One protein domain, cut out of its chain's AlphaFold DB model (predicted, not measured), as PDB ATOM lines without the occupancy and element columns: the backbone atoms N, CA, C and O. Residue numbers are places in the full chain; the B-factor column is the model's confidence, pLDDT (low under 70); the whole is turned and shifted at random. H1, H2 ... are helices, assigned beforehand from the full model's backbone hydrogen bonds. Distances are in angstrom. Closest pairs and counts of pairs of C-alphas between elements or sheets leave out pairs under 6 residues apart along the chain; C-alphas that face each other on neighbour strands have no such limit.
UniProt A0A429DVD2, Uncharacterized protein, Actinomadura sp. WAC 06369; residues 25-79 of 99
ATOM      1  N   LEU A  25      71.979  43.157 248.776       44.38
ATOM      2  CA  LEU A  25      71.919  42.867 250.205       44.38
ATOM      3  C   LEU A  25      73.319  42.912 250.818       44.38
ATOM      4  O   LEU A  25      74.183  42.144 250.395       44.38
ATOM      5  N   PRO A  26      73.554  43.782 251.817       43.38
ATOM      6  CA  PRO A  26      74.748  43.676 252.638       43.38
ATOM      7  C   PRO A  26      74.723  42.321 253.358       43.38
ATOM      8  O   PRO A  26      73.751  41.997 254.049       43.38
ATOM      9  N   VAL A  27      75.786  41.537 253.151       45.34
ATOM     10  CA  VAL A  27      75.998  40.170 253.675       45.34
ATOM     11  C   VAL A  27      75.730  40.101 255.184       45.34
ATOM     12  O   VAL A  27      75.167  39.130 255.685       45.34
ATOM     13  N   ASP A  28      76.013  41.196 255.880       46.09
ATOM     14  CA  ASP A  28      75.896  41.392 257.322       46.09
ATOM     15  C   ASP A  28      74.462  41.210 257.867       46.09
ATOM     16  O   ASP A  28      74.287  40.985 259.061       46.09
ATOM     17  N   ARG A  29      73.423  41.301 257.016       46.97
ATOM     18  CA  ARG A  29      72.007  41.139 257.419       46.97
ATOM     19  C   ARG A  29      71.396  39.772 257.110       46.97
ATOM     20  O   ARG A  29      70.266  39.534 257.516       46.97
ATOM     21  N   MET A  30      72.110  38.876 256.424       52.09
ATOM     22  CA  MET A  30      71.681  37.471 256.286       52.09
ATOM     23  C   MET A  30      72.153  36.589 257.452       52.09
ATOM     24  O   MET A  30      71.900  35.391 257.451       52.09
ATOM     25  N   GLY A  31      72.805  37.182 258.459       46.06
ATOM     26  CA  GLY A  31      73.224  36.515 259.694       46.06
ATOM     27  C   GLY A  31      72.102  36.219 260.695       46.06
ATOM     28  O   GLY A  31      72.413  35.811 261.809       46.06
ATOM     29  N   ASP A  32      70.830  36.421 260.334       48.66
ATOM     30  CA  ASP A  32      69.708  36.004 261.177       48.66
ATOM     31  C   ASP A  32      69.504  34.485 261.062       48.66
ATOM     32  O   ASP A  32      69.504  33.924 259.966       48.66
ATOM     33  N   GLU A  33      69.325  33.838 262.215       59.00
ATOM     34  CA  GLU A  33      69.359  32.395 262.545       59.00
ATOM     35  C   GLU A  33      68.480  31.450 261.690       59.00
ATOM     36  O   GLU A  33      68.403  30.245 261.931       59.00
ATOM     37  N   ALA A  34      67.797  31.980 260.687       63.84
ATOM     38  CA  ALA A  34      66.650  31.393 260.026       63.84
ATOM     39  C   ALA A  34      67.008  30.528 258.796       63.84
ATOM     40  O   ALA A  34      66.340  29.529 258.528       63.84
ATOM     41  N   VAL A  35      68.072  30.871 258.059       74.81
ATOM     42  CA  VAL A  35      68.643  30.032 256.985       74.81
ATOM     43  C   VAL A  35      70.141  29.933 257.210       74.81
ATOM     44  O   VAL A  35      70.878  30.879 256.950       74.81
ATOM     45  N   SER A  36      70.588  28.785 257.712       84.19
ATOM     46  CA  SER A  36      72.000  28.556 258.001       84.19
ATOM     47  C   SER A  36      72.794  28.255 256.729       84.19
ATOM     48  O   SER A  36      72.282  27.664 255.777       84.19
ATOM     49  N   ALA A  37      74.092  28.564 256.746       84.75
ATOM     50  CA  ALA A  37      75.013  28.153 255.685       84.75
ATOM     51  C   ALA A  37      75.031  26.623 255.471       84.75
ATOM     52  O   ALA A  37      75.300  26.163 254.365       84.75
ATOM     53  N   GLY A  38      74.726  25.837 256.514       88.62
ATOM     54  CA  GLY A  38      74.564  24.384 256.414       88.62
ATOM     55  C   GLY A  38      73.393  24.000 255.512       88.62
ATOM     56  O   GLY A  38      73.586  23.257 254.559       88.62
ATOM     57  N   LEU A  39      72.219  24.600 255.726       88.44
ATOM     58  CA  LEU A  39      71.048  24.362 254.877       88.44
ATOM     59  C   LEU A  39      71.299  24.774 253.417       88.44
ATOM     60  O   LEU A  39      70.885  24.075 252.496       88.44
ATOM     61  N   VAL A  40      71.995  25.893 253.191       89.25
ATOM     62  CA  VAL A  40      72.361  26.331 251.832       89.25
ATOM     63  C   VAL A  40      73.269  25.304 251.153       89.25
ATOM     64  O   VAL A  40      73.056  24.994 249.981       89.25
ATOM     65  N   ARG A  41      74.233  24.736 251.890       93.44
ATOM     66  CA  ARG A  41      75.108  23.667 251.391       93.44
ATOM     67  C   ARG A  41      74.321  22.415 251.028       93.44
ATOM     68  O   ARG A  41      74.454  21.936 249.910       93.44
ATOM     69  N   ASP A  42      73.462  21.947 251.929       94.31
ATOM     70  CA  ASP A  42      72.668  20.735 251.715       94.31
ATOM     71  C   ASP A  42      71.801  20.856 250.452       94.31
ATOM     72  O   ASP A  42      71.711  19.930 249.646       94.31
ATOM     73  N   VAL A  43      71.195  22.027 250.229       93.94
ATOM     74  CA  VAL A  43      70.406  22.275 249.018       93.94
ATOM     75  C   VAL A  43      71.294  22.387 247.777       93.94
ATOM     76  O   VAL A  43      70.924  21.857 246.732       93.94
ATOM     77  N   ALA A  44      72.458  23.035 247.864       93.75
ATOM     78  CA  ALA A  44      73.410  23.094 246.753       93.75
ATOM     79  C   ALA A  44      73.857  21.687 246.311       93.75
ATOM     80  O   ALA A  44      73.864  21.396 245.112       93.75
ATOM     81  N   ASP A  45      74.144  20.803 247.266       95.12
ATOM     82  CA  ASP A  45      74.537  19.416 247.007       95.12
ATOM     83  C   ASP A  45      73.389  18.606 246.386       95.12
ATOM     84  O   ASP A  45      73.601  17.854 245.430       95.12
ATOM     85  N   LEU A  46      72.150  18.799 246.857       96.12
ATOM     86  CA  LEU A  46      70.962  18.187 246.247       96.12
ATOM     87  C   LEU A  46      70.760  18.641 244.794       96.12
ATOM     88  O   LEU A  46      70.476  17.814 243.922       96.12
ATOM     89  N   LEU A  47      70.932  19.936 244.513       91.88
ATOM     90  CA  LEU A  47      70.837  20.476 243.155       91.88
ATOM     91  C   LEU A  47      71.924  19.875 242.256       91.88
ATOM     92  O   LEU A  47      71.609  19.398 241.162       91.88
ATOM     93  N   ALA A  48      73.166  19.805 242.738       93.31
ATOM     94  CA  ALA A  48      74.260  19.162 242.016       93.31
ATOM     95  C   ALA A  48      73.969  17.677 241.732       93.31
ATOM     96  O   ALA A  48      74.123  17.215 240.601       93.31
ATOM     97  N   GLY A  49      73.445  16.943 242.721       93.12
ATOM     98  CA  GLY A  49      73.023  15.545 242.571       93.12
ATOM     99  C   GLY A  49      71.894  15.335 241.553       93.12
ATOM    100  O   GLY A  49      71.786  14.260 240.966       93.12
ATOM    101  N   SER A  50      71.086  16.365 241.289       91.75
ATOM    102  CA  SER A  50      70.051  16.357 240.244       91.75
ATOM    103  C   SER A  50      70.550  16.784 238.853       91.75
ATOM    104  O   SER A  50      69.759  16.861 237.913       91.75
ATOM    105  N   GLY A  51      71.856  17.024 238.701       90.62
ATOM    106  CA  GLY A  51      72.498  17.344 237.423       90.62
ATOM    107  C   GLY A  51      72.651  18.840 237.132       90.62
ATOM    108  O   GLY A  51      73.002  19.198 236.006       90.62
ATOM    109  N   LEU A  52      72.398  19.718 238.109       88.50
ATOM    110  CA  LEU A  52      72.742  21.139 237.993       88.50
ATOM    111  C   LEU A  52      74.238  21.380 238.275       88.50
ATOM    112  O   LEU A  52      74.890  20.550 238.907       88.50
ATOM    113  N   PRO A  53      74.803  22.513 237.817       91.44
ATOM    114  CA  PRO A  53      76.177  22.884 238.142       91.44
ATOM    115  C   PRO A  53      76.417  22.986 239.652       91.44
ATOM    116  O   PRO A  53      75.539  23.418 240.401       91.44
ATOM    117  N   VAL A  54      77.633  22.639 240.079       91.94
ATOM    118  CA  VAL A  54      78.075  22.805 241.469       91.94
ATOM    119  C   VAL A  54      78.089  24.290 241.822       91.94
ATOM    120  O   VAL A  54      78.640  25.106 241.084       91.94
ATOM    121  N   ILE A  55      77.493  24.631 242.965       88.81
ATOM    122  CA  ILE A  55      77.474  25.991 243.500       88.81
ATOM    123  C   ILE A  55      78.608  26.120 244.519       88.81
ATOM    124  O   ILE A  55      78.566  25.518 245.591       88.81
ATOM    125  N   GLU A  56      79.630  26.909 244.192       86.19
ATOM    126  CA  GLU A  56      80.766  27.154 245.086       86.19
ATOM    127  C   GLU A  56      80.353  28.028 246.278       86.19
ATOM    128  O   GLU A  56      79.592  28.983 246.117       86.19
ATOM    129  N   THR A  57      80.864  27.731 247.476       84.81
ATOM    130  CA  THR A  57      80.631  28.569 248.667       84.81
ATOM    131  C   THR A  57      81.142  29.995 248.436       84.81
ATOM    132  O   THR A  57      82.166  30.183 247.788       84.81
ATOM    133  N   ASP A  58      80.406  30.994 248.937       77.50
ATOM    134  CA  ASP A  58      80.679  32.433 248.759       77.50
ATOM    135  C   ASP A  58      80.707  32.925 247.299       77.50
ATOM    136  O   ASP A  58      81.073  34.068 247.011       77.50
ATOM    137  N   SER A  59      80.260  32.098 246.354       78.44
ATOM    138  CA  SER A  59      80.049  32.529 244.978       78.44
ATOM    139  C   SER A  59      78.784  33.388 244.838       78.44
ATOM    140  O   SER A  59      77.860  33.325 245.656       78.44
ATOM    141  N   PRO A  60      78.658  34.149 243.739       76.38
ATOM    142  CA  PRO A  60      77.402  34.795 243.369       76.38
ATOM    143  C   PRO A  60      76.189  33.850 243.396       76.38
ATOM    144  O   PRO A  60      75.101  34.258 243.791       76.38
ATOM    145  N   ASP A  61      76.355  32.598 242.974       80.12
ATOM    146  CA  ASP A  61      75.252  31.636 242.885       80.12
ATOM    147  C   ASP A  61      74.874  31.076 244.267       80.12
ATOM    148  O   ASP A  61      73.699  30.819 244.532       80.12
ATOM    149  N   TRP A  62      75.839  30.994 245.188       82.88
ATOM    150  CA  TRP A  62      75.599  30.666 246.594       82.88
ATOM    151  C   TRP A  62      74.691  31.691 247.271       82.88
ATOM    152  O   TRP A  62      73.698  31.330 247.905       82.88
ATOM    153  N   TYR A  63      74.969  32.982 247.076       77.81
ATOM    154  CA  TYR A  63      74.129  34.043 247.632       77.81
ATOM    155  C   TYR A  63      72.742  34.099 246.978       77.81
ATOM    156  O   TYR A  63      71.754  34.364 247.668       77.81
ATOM    157  N   ALA A  64      72.628  33.789 245.679       79.69
ATOM    158  CA  ALA A  64      71.324  33.630 245.032       79.69
ATOM    159  C   ALA A  64      70.512  32.492 245.653       79.69
ATOM    160  O   ALA A  64      69.322  32.667 245.926       79.69
ATOM    161  N   LEU A  65      71.143  31.339 245.885       85.31
ATOM    162  CA  LEU A  65      70.484  30.195 246.504       85.31
ATOM    163  C   LEU A  65      70.010  30.534 247.919       85.31
ATOM    164  O   LEU A  65      68.843  30.306 248.242       85.31
ATOM    165  N   TRP A  66      70.877  31.139 248.732       83.06
ATOM    166  CA  TRP A  66      70.532  31.571 250.087       83.06
ATOM    167  C   TRP A  66      69.320  32.509 250.084       83.06
ATOM    168  O   TRP A  66      68.354  32.286 250.815       83.06
ATOM    169  N   TRP A  67      69.305  33.504 249.195       76.75
ATOM    170  CA  TRP A  67      68.174  34.419 249.054       76.75
ATOM    171  C   TRP A  67      66.876  33.713 248.638       76.75
ATOM    172  O   TRP A  67      65.810  33.989 249.195       76.75
ATOM    173  N   CYS A  68      66.951  32.779 247.686       81.25
ATOM    174  CA  CYS A  68      65.806  31.969 247.272       81.25
ATOM    175  C   CYS A  68      65.230  31.159 248.439       81.25
ATOM    176  O   CYS A  68      64.012  31.146 248.624       81.25
ATOM    177  N   LEU A  69      66.091  30.534 249.245       81.50
ATOM    178  CA  LEU A  69      65.688  29.756 250.418       81.50
ATOM    179  C   LEU A  69      65.063  30.634 251.500       81.50
ATOM    180  O   LEU A  69      63.989  30.314 252.005       81.50
ATOM    181  N   HIS A  70      65.681  31.774 251.801       76.00
ATOM    182  CA  HIS A  70      65.138  32.740 252.751       76.00
ATOM    183  C   HIS A  70      63.745  33.214 252.314       76.00
ATOM    184  O   HIS A  70      62.792  33.217 253.093       76.00
ATOM    185  N   ARG A  71      63.579  33.556 251.036       70.81
ATOM    186  CA  ARG A  71      62.276  33.961 250.497       70.81
ATOM    187  C   ARG A  71      61.243  32.837 250.539       70.81
ATOM    188  O   ARG A  71      60.077  33.113 250.798       70.81
ATOM    189  N   PHE A  72      61.643  31.599 250.263       75.94
ATOM    190  CA  PHE A  72      60.751  30.446 250.357       75.94
ATOM    191  C   PHE A  72      60.263  30.233 251.796       75.94
ATOM    192  O   PHE A  72      59.070  30.040 252.010       75.94
ATOM    193  N   ALA A  73      61.163  30.336 252.776       71.62
ATOM    194  CA  ALA A  73      60.853  30.119 254.185       71.62
ATOM    195  C   ALA A  73      59.981  31.230 254.804       71.62
ATOM    196  O   ALA A  73      59.069  30.930 255.571       71.62
ATOM    197  N   PHE A  74      60.226  32.501 254.464       68.50
ATOM    198  CA  PHE A  74      59.566  33.651 255.114       68.50
ATOM    199  C   PHE A  74      58.520  34.358 254.239       68.50
ATOM    200  O   PHE A  74      57.858  35.305 254.677       68.50
ATOM    201  N   GLY A  75      58.339  33.901 252.999       51.56
ATOM    202  CA  GLY A  75      57.461  34.537 252.024       51.56
ATOM    203  C   GLY A  75      57.899  35.961 251.654       51.56
ATOM    204  O   GLY A  75      58.957  36.463 252.027       51.56
ATOM    205  N   HIS A  76      57.043  36.660 250.908       47.69
ATOM    206  CA  HIS A  76      57.216  38.074 250.541       47.69
ATOM    207  C   HIS A  76      56.986  39.064 251.703       47.69
ATOM    208  O   HIS A  76      57.023  40.281 251.501       47.69
ATOM    209  N   ASN A  77      56.730  38.562 252.913       42.50
ATOM    210  CA  ASN A  77      56.118  39.321 254.002       42.50
ATOM    211  C   ASN A  77      57.086  40.205 254.801       42.50
ATOM    212  O   ASN A  77      56.654  40.931 255.695       42.50
ATOM    213  N   ALA A  78      58.360  40.282 254.409       42.91
ATOM    214  CA  ALA A  78      59.215  41.417 254.754       42.91
ATOM    215  C   ALA A  78      58.810  42.662 253.931       42.91
ATOM    216  O   ALA A  78      59.604  43.141 253.133       42.91
ATOM    217  N   ARG A  79      57.550  43.124 254.055       41.88
ATOM    218  CA  ARG A  79      56.942  44.328 253.426       41.88
ATOM    219  C   ARG A  79      57.621  44.807 252.126       41.88
ATOM    220  O   ARG A  79      57.964  45.979 251.974       41.88
TER     221      ARG A  79
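Overview. This is residues 25 to 79 of the 99 residues of an uncharacterized protein of Actinomadura sp. WAC 06369 (UniProt A0A429DVD2). Two helices stand crosswise, H1 meeting the middle of H2 with its early residues near Val 40, and a short link joins them. An unnamed stretch, residues 25 to 36, leads into H1, and a short tail, residues 75 to 79, follows H2. The printed part has 55 residues, two named helices in the order H1, H2 and no named strand; the class is all helix. It is compact, with a radius of gyration of the C-alphas of 11.5 A, and elongated, spanning 35 by 20 by 16 A.

Arrangement. H1, residues 37 to 49, and H2, residues 60 to 74, touch; their closest C-alphas, of Val 40 and Trp 66, are 5.8 A apart. Their lines stand at 71 degrees, only just about perpendicular. In H1 and H2 every O i to N i+4 pair is within hydrogen-bond range.

Along the chain. H1 begins at C-alpha 37 (75.013, 28.153, 255.685) and measures 18.3 A. H2 measures 21.4 A and ends at C-alpha 74 (59.566, 33.651, 255.114).

Size, cuts and confidence. The C-alphas farthest apart, of Gly 51 and Arg 79, are 35.0 A apart. The printed part has no cut. Residues 25 to 34 and 74 to 79 have pLDDT under 70.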